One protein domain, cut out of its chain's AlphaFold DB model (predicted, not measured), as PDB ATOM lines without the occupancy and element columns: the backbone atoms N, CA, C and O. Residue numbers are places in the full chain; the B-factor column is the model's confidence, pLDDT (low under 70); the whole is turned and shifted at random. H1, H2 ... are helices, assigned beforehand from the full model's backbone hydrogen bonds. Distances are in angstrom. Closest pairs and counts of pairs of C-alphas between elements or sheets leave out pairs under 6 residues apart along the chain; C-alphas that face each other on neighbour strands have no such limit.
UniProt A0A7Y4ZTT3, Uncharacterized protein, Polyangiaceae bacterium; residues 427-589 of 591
ATOM      1  N   PRO A 427      12.350 -19.001  44.165       78.94
ATOM      2  CA  PRO A 427      11.642 -19.602  45.299       78.94
ATOM      3  C   PRO A 427      12.091 -21.033  45.618       78.94
ATOM      4  O   PRO A 427      11.996 -21.466  46.764       78.94
ATOM      5  N   ALA A 428      12.570 -21.782  44.624       85.69
ATOM      6  CA  ALA A 428      13.041 -23.150  44.792       85.69
ATOM      7  C   ALA A 428      14.075 -23.500  43.721       85.69
ATOM      8  O   ALA A 428      14.016 -22.980  42.609       85.69
ATOM      9  N   CYS A 429      14.984 -24.421  44.044       83.06
ATOM     10  CA  CYS A 429      15.939 -24.930  43.068       83.06
ATOM     11  C   CYS A 429      15.260 -25.886  42.072       83.06
ATOM     12  O   CYS A 429      14.712 -26.907  42.515       83.06
ATOM     13  N   PRO A 430      15.311 -25.611  40.754       83.75
ATOM     14  CA  PRO A 430      14.726 -26.485  39.749       83.75
ATOM     15  C   PRO A 430      15.298 -27.912  39.777       83.75
ATOM     16  O   PRO A 430      16.434 -28.172  40.187       83.75
ATOM     17  N   GLY A 431      14.487 -28.875  39.338       81.75
ATOM     18  CA  GLY A 431      14.912 -30.270  39.210       81.75
ATOM     19  C   GLY A 431      16.028 -30.429  38.174       81.75
ATOM     20  O   GLY A 431      15.956 -29.852  37.096       81.75
ATOM     21  N   GLY A 432      17.055 -31.223  38.497       77.19
ATOM     22  CA  GLY A 432      18.165 -31.517  37.578       77.19
ATOM     23  C   GLY A 432      19.287 -30.474  37.547       77.19
ATOM     24  O   GLY A 432      20.283 -30.687  36.863       77.19
ATOM     25  N   VAL A 433      19.174 -29.383  38.311       83.31
ATOM     26  CA  VAL A 433      20.247 -28.389  38.436       83.31
ATOM     27  C   VAL A 433      21.444 -28.995  39.171       83.31
ATOM     28  O   VAL A 433      21.333 -29.447  40.309       83.31
ATOM     29  N   THR A 434      22.602 -28.977  38.518       87.56
ATOM     30  CA  THR A 434      23.893 -29.420  39.066       87.56
ATOM     31  C   THR A 434      25.006 -28.538  38.520       87.56
ATOM     32  O   THR A 434      24.857 -27.955  37.443       87.56
ATOM     33  N   THR A 435      26.142 -28.454  39.210       86.62
ATOM     34  CA  THR A 435      27.326 -27.827  38.621       86.62
ATOM     35  C   THR A 435      27.907 -28.743  37.541       86.62
ATOM     36  O   THR A 435      28.359 -29.853  37.813       86.62
ATOM     37  N   ALA A 436      27.889 -28.282  36.289       82.88
ATOM     38  CA  ALA A 436      28.480 -29.032  35.186       82.88
ATOM     39  C   ALA A 436      30.007 -29.139  35.386       82.88
ATOM     40  O   ALA A 436      30.674 -28.095  35.431       82.88
ATOM     41  N   PRO A 437      30.567 -30.357  35.509       79.88
ATOM     42  CA  PRO A 437      31.999 -30.536  35.690       79.88
ATOM     43  C   PRO A 437      32.756 -30.139  34.421       79.88
ATOM     44  O   PRO A 437      32.310 -30.396  33.300       79.88
ATOM     45  N   ARG A 438      33.930 -29.533  34.595       84.94
ATOM     46  CA  ARG A 438      34.870 -29.296  33.496       84.94
ATOM     47  C   ARG A 438      35.708 -30.555  33.300       84.94
ATOM     48  O   ARG A 438      36.341 -31.032  34.236       84.94
ATOM     49  N   THR A 439      35.732 -31.082  32.082       85.81
ATOM     50  CA  THR A 439      36.670 -32.144  31.713       85.81
ATOM     51  C   THR A 439      38.026 -31.532  31.347       85.81
ATOM     52  O   THR A 439      38.040 -30.530  30.622       85.81
ATOM     53  N   PRO A 440      39.145 -32.113  31.816       88.62
ATOM     54  CA  PRO A 440      40.485 -31.773  31.342       88.62
ATOM     55  C   PRO A 440      40.575 -31.796  29.811       88.62
ATOM     56  O   PRO A 440      40.008 -32.683  29.173       88.62
ATOM     57  N   ALA A 441      41.244 -30.804  29.230       86.50
ATOM     58  CA  ALA A 441      41.518 -30.734  27.802       86.50
ATOM     59  C   ALA A 441      42.804 -29.939  27.538       86.50
ATOM     60  O   ALA A 441      43.085 -28.971  28.246       86.50
ATOM     61  N   VAL A 442      43.542 -30.281  26.478       89.69
ATOM     62  CA  VAL A 442      44.662 -29.465  25.974       89.69
ATOM     63  C   VAL A 442      44.123 -28.404  25.022       89.69
ATOM     64  O   VAL A 442      43.997 -28.640  23.822       89.69
ATOM     65  N   VAL A 443      43.774 -27.236  25.556       91.81
ATOM     66  CA  VAL A 443      43.232 -26.120  24.757       91.81
ATOM     67  C   VAL A 443      43.984 -24.808  24.943       91.81
ATOM     68  O   VAL A 443      43.899 -23.956  24.076       91.81
ATOM     69  N   CYS A 444      44.733 -24.648  26.030       90.44
ATOM     70  CA  CYS A 444      45.594 -23.501  26.306       90.44
ATOM     71  C   CYS A 444      47.064 -23.875  26.136       90.44
ATOM     72  O   CYS A 444      47.456 -24.988  26.480       90.44
ATOM     73  N   GLY A 445      47.900 -22.930  25.705       89.44
ATOM     74  CA  GLY A 445      49.357 -23.036  25.818       89.44
ATOM     75  C   GLY A 445      49.859 -22.703  27.230       89.44
ATOM     76  O   GLY A 445      49.246 -21.917  27.950       89.44
ATOM     77  N   GLY A 446      51.012 -23.255  27.626       86.56
ATOM     78  CA  GLY A 446      51.599 -22.993  28.951       86.56
ATOM     79  C   GLY A 446      51.953 -21.517  29.188       86.56
ATOM     80  O   GLY A 446      51.742 -21.002  30.282       86.56
ATOM     81  N   GLN A 447      52.418 -20.805  28.153       83.62
ATOM     82  CA  GLN A 447      52.677 -19.359  28.241       83.62
ATOM     83  C   GLN A 447      51.386 -18.548  28.409       83.62
ATOM     84  O   GLN A 447      51.342 -17.635  29.223       83.62
ATOM     85  N   THR A 448      50.297 -18.948  27.751       87.94
ATOM     86  CA  THR A 448      48.984 -18.306  27.905       87.94
ATOM     87  C   THR A 448      48.479 -18.356  29.351       87.94
ATOM     88  O   THR A 448      47.844 -17.414  29.818       87.94
ATOM     89  N   LEU A 449      48.781 -19.432  30.087       90.25
ATOM     90  CA  LEU A 449      48.445 -19.549  31.510       90.25
ATOM     91  C   LEU A 449      49.302 -18.628  32.391       90.25
ATOM     92  O   LEU A 449      48.787 -18.020  33.330       90.25
ATOM     93  N   VAL A 450      50.588 -18.479  32.063       88.25
ATOM     94  CA  VAL A 450      51.490 -17.519  32.716       88.25
ATOM     95  C   VAL A 450      51.010 -16.082  32.494       88.25
ATOM     96  O   VAL A 450      50.965 -15.293  33.442       88.25
ATOM     97  N   ASP A 451      50.590 -15.757  31.274       82.62
ATOM     98  CA  ASP A 451      50.039 -14.449  30.927       82.62
ATOM     99  C   ASP A 451      48.713 -14.194  31.653       82.62
ATOM    100  O   ASP A 451      48.510 -13.110  32.207       82.62
ATOM    101  N   ALA A 452      47.848 -15.214  31.745       86.94
ATOM    102  CA  ALA A 452      46.612 -15.152  32.521       86.94
ATOM    103  C   ALA A 452      46.889 -14.844  33.999       86.94
ATOM    104  O   ALA A 452      46.219 -13.981  34.574       86.94
ATOM    105  N   ARG A 453      47.907 -15.479  34.609       92.12
ATOM    106  CA  ARG A 453      48.338 -15.152  35.978       92.12
ATOM    107  C   ARG A 453      48.664 -13.676  36.100       92.12
ATOM    108  O   ARG A 453      48.107 -12.997  36.961       92.12
ATOM    109  N   VAL A 454      49.584 -13.187  35.269       85.62
ATOM    110  CA  VAL A 454      50.094 -11.816  35.383       85.62
ATOM    111  C   VAL A 454      48.956 -10.820  35.181       85.62
ATOM    112  O   VAL A 454      48.727  -9.967  36.043       85.62
ATOM    113  N   ALA A 455      48.180 -10.986  34.109       85.88
ATOM    114  CA  ALA A 455      47.098 -10.083  33.746       85.88
ATOM    115  C   ALA A 455      45.980 -10.027  34.795       85.88
ATOM    116  O   ALA A 455      45.370  -8.970  34.981       85.88
ATOM    117  N   CYS A 456      45.728 -11.136  35.494       89.69
ATOM    118  CA  CYS A 456      44.629 -11.269  36.443       89.69
ATOM    119  C   CYS A 456      45.053 -11.213  37.919       89.69
ATOM    120  O   CYS A 456      44.224 -11.434  38.799       89.69
ATOM    121  N   THR A 457      46.300 -10.834  38.220       87.25
ATOM    122  CA  THR A 457      46.818 -10.678  39.597       87.25
ATOM    123  C   THR A 457      45.897  -9.826  40.484       87.25
ATOM    124  O   THR A 457      45.652 -10.170  41.637       87.25
ATOM    125  N   GLY A 458      45.342  -8.734  39.945       79.44
ATOM    126  CA  GLY A 458      44.451  -7.830  40.685       79.44
ATOM    127  C   GLY A 458      42.996  -8.308  40.809       79.44
ATOM    128  O   GLY A 458      42.171  -7.591  41.370       79.44
ATOM    129  N   GLY A 459      42.660  -9.486  40.275       85.00
ATOM    130  CA  GLY A 459      41.315 -10.060  40.298       85.00
ATOM    131  C   GLY A 459      40.638 -10.133  38.922       85.00
ATOM    132  O   GLY A 459      41.075  -9.488  37.961       85.00
ATOM    133  N   PRO A 460      39.527 -10.886  38.824       84.50
ATOM    134  CA  PRO A 460      38.860 -11.237  37.560       84.50
ATOM    135  C   PRO A 460      38.272 -10.036  36.814       84.50
ATOM    136  O   PRO A 460      38.157 -10.070  35.592       84.50
ATOM    137  N   ASN A 461      37.892  -8.985  37.544       81.12
ATOM    138  CA  ASN A 461      37.150  -7.832  37.032       81.12
ATOM    139  C   ASN A 461      38.047  -6.607  36.833       81.12
ATOM    140  O   ASN A 461      37.557  -5.529  36.509       81.12
ATOM    141  N   THR A 462      39.358  -6.748  37.035       79.44
ATOM    142  CA  THR A 462      40.294  -5.670  36.722       79.44
ATOM    143  C   THR A 462      40.321  -5.404  35.222       79.44
ATOM    144  O   THR A 462      40.089  -6.308  34.411       79.44
ATOM    145  N   THR A 463      40.637  -4.167  34.838       79.31
ATOM    146  CA  THR A 463      40.804  -3.786  33.429       79.31
ATOM    147  C   THR A 463      41.837  -4.671  32.738       79.31
ATOM    148  O   THR A 463      41.586  -5.171  31.648       79.31
ATOM    149  N   SER A 464      42.957  -4.947  33.415       75.44
ATOM    150  CA  SER A 464      44.015  -5.834  32.921       75.44
ATOM    151  C   SER A 464      43.493  -7.244  32.619       75.44
ATOM    152  O   SER A 464      43.645  -7.734  31.501       75.44
ATOM    153  N   CYS A 465      42.784  -7.867  33.566       82.06
ATOM    154  CA  CYS A 465      42.225  -9.202  33.363       82.06
ATOM    155  C   CYS A 465      41.146  -9.215  32.269       82.06
ATOM    156  O   CYS A 465      41.096 -10.115  31.437       82.06
ATOM    157  N   THR A 466      40.295  -8.188  32.224       83.25
ATOM    158  CA  THR A 466      39.240  -8.073  31.208       83.25
ATOM    159  C   THR A 466      39.821  -7.956  29.800       83.25
ATOM    160  O   THR A 466      39.381  -8.677  28.906       83.25
ATOM    161  N   ASN A 467      40.837  -7.111  29.614       71.50
ATOM    162  CA  ASN A 467      41.511  -6.937  28.329       71.50
ATOM    163  C   ASN A 467      42.228  -8.220  27.893       71.50
ATOM    164  O   ASN A 467      42.176  -8.580  26.718       71.50
ATOM    165  N   PHE A 468      42.837  -8.949  28.832       82.44
ATOM    166  CA  PHE A 468      43.435 -10.250  28.543       82.44
ATOM    167  C   PHE A 468      42.402 -11.251  28.014       82.44
ATOM    168  O   PHE A 468      42.626 -11.851  26.971       82.44
ATOM    169  N   PHE A 469      41.242 -11.390  28.661       83.50
ATOM    170  CA  PHE A 469      40.193 -12.293  28.174       83.50
ATOM    171  C   PHE A 469      39.581 -11.840  26.840       83.50
ATOM    172  O   PHE A 469      39.189 -12.682  26.036       83.50
ATOM    173  N   GLN A 470      39.508 -10.534  26.571       80.81
ATOM    174  CA  GLN A 470      39.106 -10.030  25.254       80.81
ATOM    175  C   GLN A 470      40.112 -10.429  24.171       80.81
ATOM    176  O   GLN A 470      39.709 -10.948  23.134       80.81
ATOM    177  N   PHE A 471      41.407 -10.240  24.430       78.00
ATOM    178  CA  PHE A 471      42.476 -10.672  23.534       78.00
ATOM    179  C   PHE A 471      42.459 -12.192  23.330       78.00
ATOM    180  O   PHE A 471      42.463 -12.659  22.194       78.00
ATOM    181  N   LEU A 472      42.367 -12.954  24.418       80.69
ATOM    182  CA  LEU A 472      42.388 -14.411  24.401       80.69
ATOM    183  C   LEU A 472      41.222 -14.990  23.598       80.69
ATOM    184  O   LEU A 472      41.424 -15.876  22.783       80.69
ATOM    185  N   ASN A 473      40.012 -14.453  23.754       81.69
ATOM    186  CA  ASN A 473      38.853 -14.918  22.988       81.69
ATOM    187  C   ASN A 473      38.967 -14.650  21.475       81.69
ATOM    188  O   ASN A 473      38.259 -15.288  20.700       81.69
ATOM    189  N   LEU A 474      39.824 -13.713  21.055       71.62
ATOM    190  CA  LEU A 474      40.082 -13.428  19.641       71.62
ATOM    191  C   LEU A 474      41.200 -14.300  19.066       71.62
ATOM    192  O   LEU A 474      41.130 -14.688  17.903       71.62
ATOM    193  N   THR A 475      42.235 -14.582  19.855       72.44
ATOM    194  CA  THR A 475      43.451 -15.259  19.381       72.44
ATOM    195  C   THR A 475      43.462 -16.757  19.662       72.44
ATOM    196  O   THR A 475      44.022 -17.516  18.874       72.44
ATOM    197  N   ASP A 476      42.809 -17.190  20.736       80.25
ATOM    198  CA  ASP A 476      42.660 -18.585  21.141       80.25
ATOM    199  C   ASP A 476      41.293 -18.792  21.829       80.25
ATOM    200  O   ASP A 476      41.186 -18.857  23.061       80.25
ATOM    201  N   PRO A 477      40.204 -18.877  21.042       82.25
ATOM    202  CA  PRO A 477      38.852 -19.004  21.581       82.25
ATOM    203  C   PRO A 477      38.646 -20.305  22.369       82.25
ATOM    204  O   PRO A 477      37.815 -20.339  23.276       82.25
ATOM    205  N   GLY A 478      39.405 -21.367  22.069       86.38
ATOM    206  CA  GLY A 478      39.352 -22.627  22.813       86.38
ATOM    207  C   GLY A 478      39.871 -22.456  24.240       86.38
ATOM    208  O   GLY A 478      39.183 -22.812  25.204       86.38
ATOM    209  N   CYS A 479      41.045 -21.837  24.382       87.06
ATOM    210  CA  CYS A 479      41.587 -21.481  25.686       87.06
ATOM    211  C   CYS A 479      40.714 -20.453  26.417       87.06
ATOM    212  O   CYS A 479      40.439 -20.604  27.611       87.06
ATOM    213  N   GLY A 480      40.220 -19.442  25.696       86.75
ATOM    214  CA  GLY A 480      39.333 -18.407  26.223       86.75
ATOM    215  C   GLY A 480      38.072 -18.979  26.867       86.75
ATOM    216  O   GLY A 480      37.773 -18.666  28.022       86.75
ATOM    217  N   VAL A 481      37.388 -19.896  26.174       85.69
ATOM    218  CA  VAL A 481      36.225 -20.612  26.717       85.69
ATOM    219  C   VAL A 481      36.612 -21.422  27.954       85.69
ATOM    220  O   VAL A 481      35.930 -21.319  28.973       85.69
ATOM    221  N   CYS A 482      37.716 -22.169  27.916       91.38
ATOM    222  CA  CYS A 482      38.115 -23.001  29.051       91.38
ATOM    223  C   CYS A 482      38.445 -22.186  30.309       91.38
ATOM    224  O   CYS A 482      37.953 -22.502  31.390       91.38
ATOM    225  N   LEU A 483      39.221 -21.107  30.180       91.12
ATOM    226  CA  LEU A 483      39.574 -20.253  31.317       91.12
ATOM    227  C   LEU A 483      38.397 -19.405  31.812       91.12
ATOM    228  O   LEU A 483      38.351 -19.056  32.992       91.12
ATOM    229  N   SER A 484      37.431 -19.083  30.946       88.69
ATOM    230  CA  SER A 484      36.267 -18.277  31.333       88.69
ATOM    231  C   SER A 484      35.385 -18.957  32.384       88.69
ATOM    232  O   SER A 484      34.839 -18.267  33.245       88.69
ATOM    233  N   ASP A 485      35.331 -20.295  32.395       85.81
ATOM    234  CA  ASP A 485      34.626 -21.092  33.414       85.81
ATOM    235  C   ASP A 485      35.175 -20.866  34.835       85.81
ATOM    236  O   ASP A 485      34.480 -21.101  35.827       85.81
ATOM    237  N   PHE A 486      36.414 -20.384  34.933       89.69
ATOM    238  CA  PHE A 486      37.142 -20.144  36.173       89.69
ATOM    239  C   PHE A 486      37.282 -18.651  36.503       89.69
ATOM    240  O   PHE A 486      37.876 -18.287  37.515       89.69
ATOM    241  N   ARG A 487      36.716 -17.752  35.693       87.12
ATOM    242  CA  ARG A 487      36.819 -16.308  35.921       87.12
ATOM    243  C   ARG A 487      35.776 -15.821  36.929       87.12
ATOM    244  O   ARG A 487      34.668 -15.456  36.549       87.12
ATOM    245  N   PHE A 488      36.136 -15.762  38.213       80.12
ATOM    246  CA  PHE A 488      35.239 -15.299  39.283       80.12
ATOM    247  C   PHE A 488      35.959 -14.537  40.397       80.12
ATOM    248  O   PHE A 488      37.185 -14.559  40.506       80.12
ATOM    249  N   ASN A 489      35.184 -13.824  41.223       76.38
ATOM    250  CA  ASN A 489      35.705 -12.916  42.246       76.38
ATOM    251  C   ASN A 489      35.732 -13.552  43.640       76.38
ATOM    252  O   ASN A 489      34.681 -13.779  44.238       76.38
ATOM    253  N   PHE A 490      36.934 -13.724  44.197       75.12
ATOM    254  CA  PHE A 490      37.138 -14.227  45.560       75.12
ATOM    255  C   PHE A 490      36.501 -13.329  46.630       75.12
ATOM    256  O   PHE A 490      35.870 -13.823  47.560       75.12
ATOM    257  N   ASN A 491      36.612 -12.007  46.474       62.22
ATOM    258  CA  ASN A 491      36.231 -11.028  47.498       62.22
ATOM    259  C   ASN A 491      34.736 -10.676  47.481       62.22
ATOM    260  O   ASN A 491      34.230 -10.100  48.438       62.22
ATOM    261  N   GLY A 492      34.022 -11.030  46.408       57.19
ATOM    262  CA  GLY A 492      32.563 -10.901  46.314       57.19
ATOM    263  C   GLY A 492      31.813 -12.146  46.790       57.19
ATOM    264  O   GLY A 492      30.587 -12.181  46.741       57.19
ATOM    265  N   GLY A 493      32.545 -13.186  47.207       59.12
ATOM    266  CA  GLY A 493      31.960 -14.472  47.546       59.12
ATOM    267  C   GLY A 493      31.450 -15.259  46.335       59.12
ATOM    268  O   GLY A 493      30.721 -16.222  46.497       59.12
ATOM    269  N   ASP A 494      31.810 -14.895  45.111       68.38
ATOM    270  CA  ASP A 494      31.390 -15.654  43.939       68.38
ATOM    271  C   ASP A 494      32.047 -17.044  43.978       68.38
ATOM    272  O   ASP A 494      33.246 -17.178  43.784       68.38
ATOM    273  N   GLY A 495      31.293 -18.085  44.331       73.06
ATOM    274  CA  GLY A 495      31.832 -19.439  44.497       73.06
ATOM    275  C   GLY A 495      31.858 -20.245  43.203       73.06
ATOM    276  O   GLY A 495      32.350 -21.370  43.204       73.06
ATOM    277  N   ARG A 496      31.321 -19.714  42.096       79.94
ATOM    278  CA  ARG A 496      30.911 -20.526  40.938       79.94
ATOM    279  C   ARG A 496      32.078 -21.207  40.233       79.94
ATOM    280  O   ARG A 496      31.956 -22.371  39.859       79.94
ATOM    281  N   GLY A 497      33.224 -20.538  40.105       83.19
ATOM    282  CA  GLY A 497      34.406 -21.187  39.531       83.19
ATOM    283  C   GLY A 497      35.068 -22.184  40.485       83.19
ATOM    284  O   GLY A 497      35.570 -23.203  40.020       83.19
ATOM    285  N   VAL A 498      34.993 -21.975  41.810       88.12
ATOM    286  CA  VAL A 498      35.396 -23.005  42.790       88.12
ATOM    287  C   VAL A 498      34.487 -24.219  42.660       88.12
ATOM    288  O   VAL A 498      34.984 -25.333  42.550       88.12
ATOM    289  N   TYR A 499      33.170 -24.007  42.613       89.12
ATOM    290  CA  TYR A 499      32.178 -25.064  42.448       89.12
ATOM    291  C   TYR A 499      32.411 -25.850  41.158       89.12
ATOM    292  O   TYR A 499      32.448 -27.075  41.199       89.12
ATOM    293  N   LYS A 500      32.653 -25.169  40.029       88.75
ATOM    294  CA  LYS A 500      33.027 -25.829  38.770       88.75
ATOM    295  C   LYS A 500      34.324 -26.625  38.885       88.75
ATOM    296  O   LYS A 500      34.406 -27.723  38.343       88.75
ATOM    297  N   CYS A 501      35.314 -26.091  39.596       92.25
ATOM    298  CA  CYS A 501      36.592 -26.759  39.812       92.25
ATOM    299  C   CYS A 501      36.445 -28.030  40.666       92.25
ATOM    300  O   CYS A 501      37.073 -29.040  40.356       92.25
ATOM    301  N   VAL A 502      35.609 -28.010  41.711       92.94
ATOM    302  CA  VAL A 502      35.419 -29.163  42.611       92.94
ATOM    303  C   VAL A 502      34.322 -30.128  42.174       92.94
ATOM    304  O   VAL A 502      34.260 -31.224  42.717       92.94
ATOM    305  N   ALA A 503      33.475 -29.760  41.208       92.38
ATOM    306  CA  ALA A 503      32.347 -30.575  40.748       92.38
ATOM    307  C   ALA A 503      32.705 -32.047  40.439       92.38
ATOM    308  O   ALA A 503      31.920 -32.917  40.813       92.38
ATOM    309  N   PRO A 504      33.873 -32.380  39.845       92.12
ATOM    310  CA  PRO A 504      34.270 -33.778  39.630       92.12
ATOM    311  C   PRO A 504      34.600 -34.574  40.907       92.12
ATOM    312  O   PRO A 504      34.739 -35.791  40.842       92.12
ATOM    313  N   PHE A 505      34.778 -33.906  42.049       92.69
ATOM    314  CA  PHE A 505      35.311 -34.481  43.292       92.69
ATOM    315  C   PHE A 505      34.300 -34.510  44.442       92.69
ATOM    316  O   PHE A 505      34.652 -34.881  45.562       92.69
ATOM    317  N   VAL A 506      33.063 -34.095  44.186       91.69
ATOM    318  CA  VAL A 506      31.981 -34.073  45.171       91.69
ATOM    319  C   VAL A 506      30.884 -35.056  44.769       91.69
ATOM    320  O   VAL A 506      30.741 -35.401  43.596       91.69
ATOM    321  N   ASP A 507      30.104 -35.530  45.739       92.50
ATOM    322  CA  ASP A 507      28.973 -36.413  45.450       92.50
ATOM    323  C   ASP A 507      27.820 -35.677  44.735       92.50
ATOM    324  O   ASP A 507      27.797 -34.449  44.605       92.50
ATOM    325  N   ALA A 508      26.830 -36.439  44.264       89.19
ATOM    326  CA  ALA A 508      25.697 -35.895  43.517       89.19
ATOM    327  C   ALA A 508      24.841 -34.909  44.334       89.19
ATOM    328  O   ALA A 508      24.287 -33.965  43.766       89.19
ATOM    329  N   ALA A 509      24.733 -35.104  45.652       90.75
ATOM    330  CA  ALA A 509      23.966 -34.217  46.522       90.75
ATOM    331  C   ALA A 509      24.677 -32.867  46.674       90.75
ATOM    332  O   ALA A 509      24.063 -31.811  46.528       90.75
ATOM    333  N   CYS A 510      25.990 -32.896  46.876       91.94
ATOM    334  CA  CYS A 510      26.805 -31.703  46.956       91.94
ATOM    335  C   CYS A 510      26.865 -30.958  45.619       91.94
ATOM    336  O   CYS A 510      26.673 -29.743  45.589       91.94
ATOM    337  N   ASN A 511      27.039 -31.681  44.509       90.06
ATOM    338  CA  ASN A 511      27.037 -31.098  43.169       90.06
ATOM    339  C   ASN A 511      25.697 -30.415  42.829       90.06
ATOM    340  O   ASN A 511      25.641 -29.388  42.144       90.06
ATOM    341  N   ARG A 512      24.588 -30.966  43.336       89.44
ATOM    342  CA  ARG A 512      23.278 -30.321  43.258       89.44
ATOM    343  C   ARG A 512      23.242 -29.032  44.073       89.44
ATOM    344  O   ARG A 512      22.823 -28.012  43.540       89.44
ATOM    345  N   ASN A 513      23.710 -29.043  45.320       89.88
ATOM    346  CA  ASN A 513      23.703 -27.850  46.176       89.88
ATOM    347  C   ASN A 513      24.536 -26.705  45.580       89.88
ATOM    348  O   ASN A 513      24.074 -25.564  45.522       89.88
ATOM    349  N   THR A 514      25.735 -27.001  45.069       88.88
ATOM    350  CA  THR A 514      26.578 -26.010  44.383       88.88
ATOM    351  C   THR A 514      25.956 -25.529  43.071       88.88
ATOM    352  O   THR A 514      26.074 -24.350  42.718       88.88
ATOM    353  N   GLY A 515      25.241 -26.415  42.371       86.62
ATOM    354  CA  GLY A 515      24.427 -26.082  41.205       86.62
ATOM    355  C   GLY A 515      23.322 -25.091  41.556       86.62
ATOM    356  O   GLY A 515      23.253 -24.026  40.956       86.62
ATOM    357  N   CYS A 516      22.516 -25.399  42.571       86.38
ATOM    358  CA  CYS A 516      21.413 -24.561  43.041       86.38
ATOM    359  C   CYS A 516      21.878 -23.179  43.510       86.38
ATOM    360  O   CYS A 516      21.209 -22.187  43.233       86.38
ATOM    361  N   ALA A 517      23.021 -23.098  44.198       87.56
ATOM    362  CA  ALA A 517      23.601 -21.822  44.610       87.56
ATOM    363  C   ALA A 517      23.999 -20.968  43.395       87.56
ATOM    364  O   ALA A 517      23.673 -19.783  43.330       87.56
ATOM    365  N   SER A 518      24.645 -21.590  42.405       86.62
ATOM    366  CA  SER A 518      25.052 -20.920  41.163       86.62
ATOM    367  C   SER A 518      23.850 -20.481  40.323       86.62
ATOM    368  O   SER A 518      23.845 -19.380  39.776       86.62
ATOM    369  N   ASP A 519      22.837 -21.341  40.222       85.38
ATOM    370  CA  ASP A 519      21.621 -21.101  39.451       85.38
ATOM    371  C   ASP A 519      20.757 -20.010  40.081       85.38
ATOM    372  O   ASP A 519      20.291 -19.123  39.375       85.38
ATOM    373  N   CYS A 520      20.652 -19.986  41.413       85.75
ATOM    374  CA  CYS A 520      19.985 -18.903  42.127       85.75
ATOM    375  C   CYS A 520      20.606 -17.546  41.791       85.75
ATOM    376  O   CYS A 520      19.891 -16.616  41.426       85.75
ATOM    377  N   GLU A 521      21.934 -17.420  41.869       84.25
ATOM    378  CA  GLU A 521      22.626 -16.165  41.561       84.25
ATOM    379  C   GLU A 521      22.467 -15.763  40.088       84.25
ATOM    380  O   GLU A 521      22.239 -14.589  39.789       84.25
ATOM    381  N   ASN A 522      22.561 -16.725  39.167       80.81
ATOM    382  CA  ASN A 522      22.401 -16.469  37.738       80.81
ATOM    383  C   ASN A 522      20.974 -16.049  37.396       80.81
ATOM    384  O   ASN A 522      20.791 -15.005  36.782       80.81
ATOM    385  N   THR A 523      19.978 -16.809  37.837       81.56
ATOM    386  CA  THR A 523      18.561 -16.552  37.564       81.56
ATOM    387  C   THR A 523      18.105 -15.251  38.217       81.56
ATOM    388  O   THR A 523      17.442 -14.442  37.576       81.56
ATOM    389  N   SER A 524      18.534 -14.987  39.456       85.50
ATOM    390  CA  SER A 524      18.192 -13.750  40.164       85.50
ATOM    391  C   SER A 524      18.761 -12.504  39.488       85.50
ATOM    392  O   SER A 524      18.135 -11.452  39.545       85.50
ATOM    393  N   CYS A 525      19.937 -12.590  38.862       83.19
ATOM    394  CA  CYS A 525      20.606 -11.426  38.278       83.19
ATOM    395  C   CYS A 525      20.543 -11.356  36.746       83.19
ATOM    396  O   CYS A 525      20.972 -10.357  36.171       83.19
ATOM    397  N   ALA A 526      19.981 -12.366  36.077       71.25
ATOM    398  CA  ALA A 526      19.913 -12.440  34.615       71.25
ATOM    399  C   ALA A 526      19.109 -11.294  33.981       71.25
ATOM    400  O   ALA A 526      19.399 -10.890  32.856       71.25
ATOM    401  N   MET A 527      18.117 -10.756  34.699       68.56
ATOM    402  CA  MET A 527      17.208  -9.719  34.192       68.56
ATOM    403  C   MET A 527      17.580  -8.297  34.644       68.56
ATOM    404  O   MET A 527      16.761  -7.384  34.580       68.56
ATOM    405  N   CYS A 528      18.814  -8.075  35.113       72.69
ATOM    406  CA  CYS A 528      19.250  -6.744  35.533       72.69
ATOM    407  C   CYS A 528      19.470  -5.793  34.338       72.69
ATOM    408  O   CYS A 528      20.034  -6.195  33.320       72.69
ATOM    409  N   PRO A 529      19.077  -4.508  34.457       65.44
ATOM    410  CA  PRO A 529      19.020  -3.569  33.329       65.44
ATOM    411  C   PRO A 529      20.391  -3.058  32.860       65.44
ATOM    412  O   PRO A 529      20.488  -2.375  31.845       65.44
ATOM    413  N   SER A 530      21.460  -3.331  33.609       66.44
ATOM    414  CA  SER A 530      22.822  -2.940  33.252       66.44
ATOM    415  C   SER A 530      23.843  -3.869  33.898       66.44
ATOM    416  O   SER A 530      23.566  -4.497  34.919       66.44
ATOM    417  N   SER A 531      25.059  -3.906  33.352       63.72
ATOM    418  CA  SER A 531      26.186  -4.656  33.928       63.72
ATOM    419  C   SER A 531      26.561  -4.182  35.340       63.72
ATOM    420  O   SER A 531      26.989  -4.982  36.174       63.72
ATOM    421  N   ALA A 532      26.358  -2.895  35.643       67.25
ATOM    422  CA  ALA A 532      26.522  -2.348  36.987       67.25
ATOM    423  C   ALA A 532      25.424  -2.848  37.942       67.25
ATOM    424  O   ALA A 532      25.726  -3.253  39.064       67.25
ATOM    425  N   ALA A 533      24.166  -2.881  37.485       74.75
ATOM    426  CA  ALA A 533      23.049  -3.425  38.256       74.75
ATOM    427  C   ALA A 533      23.192  -4.938  38.471       74.75
ATOM    428  O   ALA A 533      22.937  -5.419  39.569       74.75
ATOM    429  N   GLU A 534      23.671  -5.679  37.472       75.50
ATOM    430  CA  GLU A 534      23.989  -7.102  37.589       75.50
ATOM    431  C   GLU A 534      25.126  -7.343  38.590       75.50
ATOM    432  O   GLU A 534      25.005  -8.194  39.468       75.50
ATOM    433  N   SER A 535      26.207  -6.562  38.520       74.56
ATOM    434  CA  SER A 535      27.323  -6.662  39.471       74.56
ATOM    435  C   SER A 535      26.872  -6.383  40.909       74.56
ATOM    436  O   SER A 535      27.279  -7.092  41.829       74.56
ATOM    437  N   ASN A 536      25.991  -5.396  41.100       79.81
ATOM    438  CA  ASN A 536      25.399  -5.069  42.399       79.81
ATOM    439  C   ASN A 536      24.351  -6.102  42.862       79.81
ATOM    440  O   ASN A 536      24.215  -6.381  44.051       79.81
ATOM    441  N   CYS A 537      23.614  -6.707  41.934       84.56
ATOM    442  CA  CYS A 537      22.728  -7.826  42.227       84.56
ATOM    443  C   CYS A 537      23.547  -9.016  42.731       84.56
ATOM    444  O   CYS A 537      23.281  -9.534  43.812       84.56
ATOM    445  N   ARG A 538      24.613  -9.394  42.019       81.69
ATOM    446  CA  ARG A 538      25.468 -10.536  42.377       81.69
ATOM    447  C   ARG A 538      26.146 -10.361  43.737       81.69
ATOM    448  O   ARG A 538      26.310 -11.348  44.448       81.69
ATOM    449  N   SER A 539      26.482  -9.133  44.137       77.12
ATOM    450  CA  SER A 539      27.035  -8.865  45.471       77.12
ATOM    451  C   SER A 539      26.002  -8.950  46.603       77.12
ATOM    452  O   SER A 539      26.389  -9.160  47.750       77.12
ATOM    453  N   THR A 540      24.702  -8.822  46.313       82.75
ATOM    454  CA  THR A 540      23.641  -8.721  47.333       82.75
ATOM    455  C   THR A 540      22.738  -9.956  47.416       82.75
ATOM    456  O   THR A 540      22.403 -10.386  48.521       82.75
ATOM    457  N   VAL A 541      22.384 -10.601  46.295       87.88
ATOM    458  CA  VAL A 541      21.460 -11.760  46.282       87.88
ATOM    459  C   VAL A 541      21.998 -12.971  47.025       87.88
ATOM    460  O   VAL A 541      21.220 -13.757  47.564       87.88
ATOM    461  N   ARG A 542      23.326 -13.095  47.099       81.56
ATOM    462  CA  ARG A 542      24.015 -14.195  47.769       81.56
ATOM    463  C   ARG A 542      23.725 -14.245  49.268       81.56
ATOM    464  O   ARG A 542      23.456 -15.316  49.803       81.56
ATOM    465  N   GLY A 543      23.767 -13.085  49.925       81.44
ATOM    466  CA  GLY A 543      23.390 -12.918  51.333       81.44
ATOM    467  C   GLY A 543      21.890 -12.701  51.550       81.44
ATOM    468  O   GLY A 543      21.449 -12.678  52.692       81.44
ATOM    469  N   GLY A 544      21.123 -12.528  50.469       86.75
ATOM    470  CA  GLY A 544      19.669 -12.401  50.473       86.75
ATOM    471  C   GLY A 544      18.982 -13.714  50.104       86.75
ATOM    472  O   GLY A 544      19.172 -14.739  50.754       86.75
ATOM    473  N   GLN A 545      18.183 -13.706  49.036       88.44
ATOM    474  CA  GLN A 545      17.356 -14.861  48.660       88.44
ATOM    475  C   GLN A 545      18.142 -16.146  48.344       88.44
ATOM    476  O   GLN A 545      17.609 -17.238  48.514       88.44
ATOM    477  N   CYS A 546      19.408 -16.044  47.922       89.19
ATOM    478  CA  CYS A 546      20.235 -17.212  47.615       89.19
ATOM    479  C   CYS A 546      20.981 -17.769  48.834       89.19
ATOM    480  O   CYS A 546      21.737 -18.734  48.695       89.19
ATOM    481  N   GLN A 547      20.804 -17.187  50.022       88.88
ATOM    482  CA  GLN A 547      21.559 -17.562  51.216       88.88
ATOM    483  C   GLN A 547      21.356 -19.033  51.594       88.88
ATOM    484  O   GLN A 547      22.322 -19.728  51.899       88.88
ATOM    485  N   THR A 548      20.122 -19.533  51.525       87.19
ATOM    486  CA  THR A 548      19.772 -20.927  51.848       87.19
ATOM    487  C   THR A 548      20.480 -21.940  50.957       87.19
ATOM    488  O   THR A 548      20.885 -22.992  51.441       87.19
ATOM    489  N   PHE A 549      20.681 -21.632  49.676       87.00
ATOM    490  CA  PHE A 549      21.437 -22.502  48.771       87.00
ATOM    491  C   PHE A 549      22.944 -22.381  49.004       87.00
ATOM    492  O   PHE A 549      23.667 -23.369  48.932       87.00
ATOM    493  N   ASN A 550      23.424 -21.182  49.342       85.12
ATOM    494  CA  ASN A 550      24.836 -20.939  49.618       85.12
ATOM    495  C   ASN A 550      25.329 -21.596  50.915       85.12
ATOM    496  O   ASN A 550      26.471 -22.034  50.969       85.12
ATOM    497  N   THR A 551      24.502 -21.719  51.954       85.69
ATOM    498  CA  THR A 551      24.902 -22.428  53.186       85.69
ATOM    499  C   THR A 551      25.006 -23.944  52.984       85.69
ATOM    500  O   THR A 551      25.782 -24.615  53.668       85.69
ATOM    501  N   GLN A 552      24.286 -24.486  52.000       84.88
ATOM    502  CA  GLN A 552      24.308 -25.907  51.640       84.88
ATOM    503  C   GLN A 552      25.550 -26.319  50.829       84.88
ATOM    504  O   GLN A 552      25.760 -27.513  50.607       84.88
ATOM    505  N   THR A 553      26.401 -25.372  50.413       85.31
ATOM    506  CA  THR A 553      27.642 -25.664  49.668       85.31
ATOM    507  C   THR A 553      28.840 -25.978  50.563       85.31
ATOM    508  O   THR A 553      29.923 -26.262  50.057       85.31
ATOM    509  N   THR A 554      28.662 -26.011  51.889       84.00
ATOM    510  CA  THR A 554      29.691 -26.439  52.861       84.00
ATOM    511  C   THR A 554      30.233 -27.846  52.585       84.00
ATOM    512  O   THR A 554      31.380 -28.142  52.907       84.00
ATOM    513  N   CYS A 555      29.462 -28.690  51.901       85.69
ATOM    514  CA  CYS A 555      29.913 -29.989  51.402       85.69
ATOM    515  C   CYS A 555      31.140 -29.898  50.465       85.69
ATOM    516  O   CYS A 555      31.966 -30.810  50.436       85.69
ATOM    517  N   ALA A 556      31.316 -28.785  49.741       88.75
ATOM    518  CA  ALA A 556      32.465 -28.561  48.866       88.75
ATOM    519  C   ALA A 556      33.768 -28.350  49.657       88.75
ATOM    520  O   ALA A 556      34.856 -28.597  49.135       88.75
ATOM    521  N   THR A 557      33.684 -27.931  50.925       86.56
ATOM    522  CA  THR A 557      34.853 -27.675  51.776       86.56
ATOM    523  C   THR A 557      35.690 -28.933  51.993       86.56
ATOM    524  O   THR A 557      36.916 -28.853  51.987       86.56
ATOM    525  N   THR A 558      35.063 -30.108  52.093       86.75
ATOM    526  CA  THR A 558      35.787 -31.381  52.229       86.75
ATOM    527  C   THR A 558      36.641 -31.683  50.996       86.75
ATOM    528  O   THR A 558      37.794 -32.088  51.135       86.75
ATOM    529  N   ALA A 559      36.135 -31.414  49.788       89.12
ATOM    530  CA  ALA A 559      36.912 -31.569  48.557       89.12
ATOM    531  C   ALA A 559      38.062 -30.547  48.475       89.12
ATOM    532  O   ALA A 559      39.180 -30.906  48.105       89.12
ATOM    533  N   LEU A 560      37.819 -29.300  48.899       91.38
ATOM    534  CA  LEU A 560      38.815 -28.216  48.933       91.38
ATOM    535  C   LEU A 560      39.950 -28.426  49.944       91.38
ATOM    536  O   LEU A 560      40.998 -27.792  49.827       91.38
ATOM    537  N   LEU A 561      39.747 -29.280  50.946       90.62
ATOM    538  CA  LEU A 561      40.777 -29.675  51.912       90.62
ATOM    539  C   LEU A 561      41.395 -31.045  51.588       90.62
ATOM    540  O   LEU A 561      42.350 -31.450  52.242       90.62
ATOM    541  N   GLY A 562      40.862 -31.748  50.586       89.38
ATOM    542  CA  GLY A 562      41.261 -33.098  50.207       89.38
ATOM    543  C   GLY A 562      41.765 -33.185  48.766       89.38
ATOM    544  O   GLY A 562      42.718 -32.510  48.368       89.38
ATOM    545  N   THR A 563      41.121 -34.045  47.975       85.94
ATOM    546  CA  THR A 563      41.524 -34.411  46.605       85.94
ATOM    547  C   THR A 563      41.457 -33.259  45.600       85.94
ATOM    548  O   THR A 563      42.176 -33.286  44.604       85.94
ATOM    549  N   ALA A 564      40.657 -32.227  45.876       91.56
ATOM    550  CA  ALA A 564      40.527 -31.024  45.057       91.56
ATOM    551  C   ALA A 564      41.155 -29.790  45.728       91.56
ATOM    552  O   ALA A 564      40.727 -28.662  45.488       91.56
ATOM    553  N   SER A 565      42.180 -29.974  46.569       92.69
ATOM    554  CA  SER A 565      42.857 -28.863  47.255       92.69
ATOM    555  C   SER A 565      43.438 -27.815  46.304       92.69
ATOM    556  O   SER A 565      43.442 -26.634  46.629       92.69
ATOM    557  N   PHE A 566      43.813 -28.198  45.082       92.50
ATOM    558  CA  PHE A 566      44.245 -27.266  44.034       92.50
ATOM    559  C   PHE A 566      43.142 -26.301  43.555       92.50
ATOM    560  O   PHE A 566      43.457 -25.324  42.881       92.50
ATOM    561  N   CYS A 567      41.869 -26.559  43.868       93.19
ATOM    562  CA  CYS A 567      40.760 -25.643  43.607       93.19
ATOM    563  C   CYS A 567      40.598 -24.585  44.702       93.19
ATOM    564  O   CYS A 567      39.847 -23.629  44.512       93.19
ATOM    565  N   ASN A 568      41.267 -24.740  45.847       91.81
ATOM    566  CA  ASN A 568      41.115 -23.867  47.001       91.81
ATOM    567  C   ASN A 568      41.906 -22.562  46.809       91.81
ATOM    568  O   ASN A 568      43.131 -22.596  46.774       91.81
ATOM    569  N   PRO A 569      41.261 -21.383  46.744       89.62
ATOM    570  CA  PRO A 569      41.976 -20.111  46.604       89.62
ATOM    571  C   PRO A 569      43.030 -19.862  47.694       89.62
ATOM    572  O   PRO A 569      44.041 -19.202  47.443       89.62
ATOM    573  N   ALA A 570      42.839 -20.425  48.894       89.62
ATOM    574  CA  ALA A 570      43.786 -20.297  49.996       89.62
ATOM    575  C   ALA A 570      45.151 -20.939  49.693       89.62
ATOM    576  O   ALA A 570      46.167 -20.428  50.162       89.62
ATOM    577  N   THR A 571      45.219 -21.989  48.861       91.00
ATOM    578  CA  THR A 571      46.506 -22.609  48.481       91.00
ATOM    579  C   THR A 571      47.367 -21.698  47.610       91.00
ATOM    580  O   THR A 571      48.561 -21.935  47.473       91.00
ATOM    581  N   TYR A 572      46.779 -20.638  47.052       91.62
ATOM    582  CA  TYR A 572      47.452 -19.654  46.204       91.62
ATOM    583  C   TYR A 572      47.573 -18.285  46.888       91.62
ATOM    584  O   TYR A 572      47.735 -17.264  46.218       91.62
ATOM    585  N   GLY A 573      47.442 -18.240  48.219       87.56
ATOM    586  CA  GLY A 573      47.504 -16.997  48.993       87.56
ATOM    587  C   GLY A 573      46.364 -16.022  48.686       87.56
ATOM    588  O   GLY A 573      46.524 -14.821  48.884       87.56
ATOM    589  N   GLY A 574      45.237 -16.507  48.149       82.88
ATOM    590  CA  GLY A 574      44.118 -15.661  47.727       82.88
ATOM    591  C   GLY A 574      44.402 -14.819  46.478       82.88
ATOM    592  O   GLY A 574      43.623 -13.923  46.160       82.88
ATOM    593  N   ASN A 575      45.490 -15.084  45.751       89.94
ATOM    594  CA  ASN A 575      45.792 -14.394  44.502       89.94
ATOM    595  C   ASN A 575      45.048 -15.063  43.334       89.94
ATOM    596  O   ASN A 575      45.210 -16.251  43.059       89.94
ATOM    597  N   PHE A 576      44.188 -14.292  42.665       91.12
ATOM    598  CA  PHE A 576      43.332 -14.815  41.598       91.12
ATOM    599  C   PHE A 576      44.130 -15.255  40.369       91.12
ATOM    600  O   PHE A 576      43.829 -16.296  39.795       91.12
ATOM    601  N   GLY A 577      45.169 -14.509  39.997       91.62
ATOM    602  CA  GLY A 577      46.016 -14.847  38.858       91.62
ATOM    603  C   GLY A 577      46.736 -16.185  39.037       91.62
ATOM    604  O   GLY A 577      46.686 -17.036  38.153       91.62
ATOM    605  N   THR A 578      47.372 -16.404  40.189       94.06
ATOM    606  CA  THR A 578      48.090 -17.660  40.472       94.06
ATOM    607  C   THR A 578      47.141 -18.851  40.586       94.06
ATOM    608  O   THR A 578      47.458 -19.938  40.105       94.06
ATOM    609  N   TRP A 579      45.957 -18.649  41.167       94.06
ATOM    610  CA  TRP A 579      44.909 -19.668  41.194       94.06
ATOM    611  C   TRP A 579      44.409 -20.009  39.780       94.06
ATOM    612  O   TRP A 579      44.275 -21.187  39.448       94.06
ATOM    613  N   LEU A 580      44.191 -19.003  38.924       93.94
ATOM    614  CA  LEU A 580      43.699 -19.192  37.556       93.94
ATOM    615  C   LEU A 580      44.700 -19.971  36.693       93.94
ATOM    616  O   LEU A 580      44.294 -20.851  35.940       93.94
ATOM    617  N   GLU A 581      45.999 -19.699  36.832       94.50
ATOM    618  CA  GLU A 581      47.058 -20.489  36.190       94.50
ATOM    619  C   GLU A 581      47.075 -21.933  36.699       94.50
ATOM    620  O   GLU A 581      47.131 -22.860  35.895       94.50
ATOM    621  N   GLY A 582      46.986 -22.149  38.017       93.38
ATOM    622  CA  GLY A 582      47.008 -23.490  38.606       93.38
ATOM    623  C   GLY A 582      45.826 -24.357  38.166       93.38
ATOM    624  O   GLY A 582      46.002 -25.506  37.754       93.38
ATOM    625  N   VAL A 583      44.616 -23.797  38.196       93.88
ATOM    626  CA  VAL A 583      43.393 -24.484  37.753       93.88
ATOM    627  C   VAL A 583      43.363 -24.632  36.230       93.88
ATOM    628  O   VAL A 583      43.038 -25.709  35.726       93.88
ATOM    629  N   GLY A 584      43.777 -23.602  35.491       93.50
ATOM    630  CA  GLY A 584      43.917 -23.647  34.037       93.50
ATOM    631  C   GLY A 584      44.937 -24.689  33.576       93.50
ATOM    632  O   GLY A 584      44.682 -25.412  32.619       93.50
ATOM    633  N   GLY A 585      46.035 -24.869  34.306       93.31
ATOM    634  CA  GLY A 585      47.000 -25.939  34.061       93.31
ATOM    635  C   GLY A 585      46.371 -27.328  34.162       93.31
ATOM    636  O   GLY A 585      46.672 -28.202  33.358       93.31
ATOM    637  N   ARG A 586      45.451 -27.526  35.114       92.25
ATOM    638  CA  ARG A 586      44.783 -28.814  35.363       92.25
ATOM    639  C   ARG A 586      43.627 -29.117  34.422       92.25
ATOM    640  O   ARG A 586      43.390 -30.292  34.149       92.25
ATOM    641  N   TYR A 587      42.901 -28.101  33.966       93.19
ATOM    642  CA  TYR A 587      41.690 -28.295  33.164       93.19
ATOM    643  C   TYR A 587      41.814 -27.865  31.705       93.19
ATOM    644  O   TYR A 587      41.027 -28.324  30.881       93.19
ATOM    645  N   CYS A 588      42.768 -26.992  31.392       93.94
ATOM    646  CA  CYS A 588      42.908 -26.372  30.078       93.94
ATOM    647  C   CYS A 588      44.266 -26.645  29.413       93.94
ATOM    648  O   CYS A 588      44.449 -26.273  28.258       93.94
ATOM    649  N   ASN A 589      45.219 -27.287  30.095       91.62
ATOM    650  CA  ASN A 589      46.541 -27.630  29.552       91.62
ATOM    651  C   ASN A 589      46.986 -29.054  29.954       91.62
ATOM    652  O   ASN A 589      48.167 -29.331  30.132       91.62
TER     653      ASN A 589
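What this domain is: This is residues 427 to 589 of the 591 residues of an uncharacterized protein of Polyangiaceae bacterium (UniProt A0A7Y4ZTT3). Two clusters of helices lie next to each other: H1, H2, H3 and H9, with little H8, make one, and H4, H5, H6 and H7 the other, while residues 427 to 445 run as an unnamed strip from H5 across to H1. In the second cluster H4 and H7 pack on long H5, and H6 folds back at its end. The 163 printed residues, with nine named helices, H1 to H9 in chain order, are all helix in class and compact, with a radius of gyration of the C-alphas of 15.4 A and spans of 44 by 39 by 28 A.

How they stand to each other: After residue 445, look for the helical hairpin of H1, residues 446 to 456, and H2, residues 463 to 475. H2 forms another with H3, residues 477 to 484. Next, H4, residues 496 to 505, and H5, residues 508 to 525, form a hairpin at a shallow tilt of 16 degrees. H5 touches H6, residues 531 to 541, with residues 521 to 525 alone. H7, residues 547 to 561, touches H5; the closest C-alphas, of Ala 517 and Phe 549, are 4.7 A apart. H8, residues 569 to 572, touches H9, residues 576 to 587, only at the corner. H9 touches H1, closest at the C-alphas of Arg 453 and Gly 577, 3.7 A. Every O i to N i+4 pair is within hydrogen-bond range in H1, H2, H3, H5, H6 and H9; H4 has 4 of 6, H7 3 of 11 beside 8 of 12 O i to N i+3 pairs, and H8 is too short.

Where its parts are: Find C-alpha 446 at (51.599, -22.993, 28.951), where H1 begins, and C-alpha 587 at (41.690, -28.295, 33.164), where H9 ends. H5 measures 25.5 A from first to last C-alpha, H7 22.7 A.

The domain as a whole: The C-alphas farthest apart, of Pro 427 and Gln 447, are 44.4 A apart. The printed part has no cut; the link from H3 to H4 is long. Look for pLDDT under 70 at residues 491 to 494, 527 and 529 to 532.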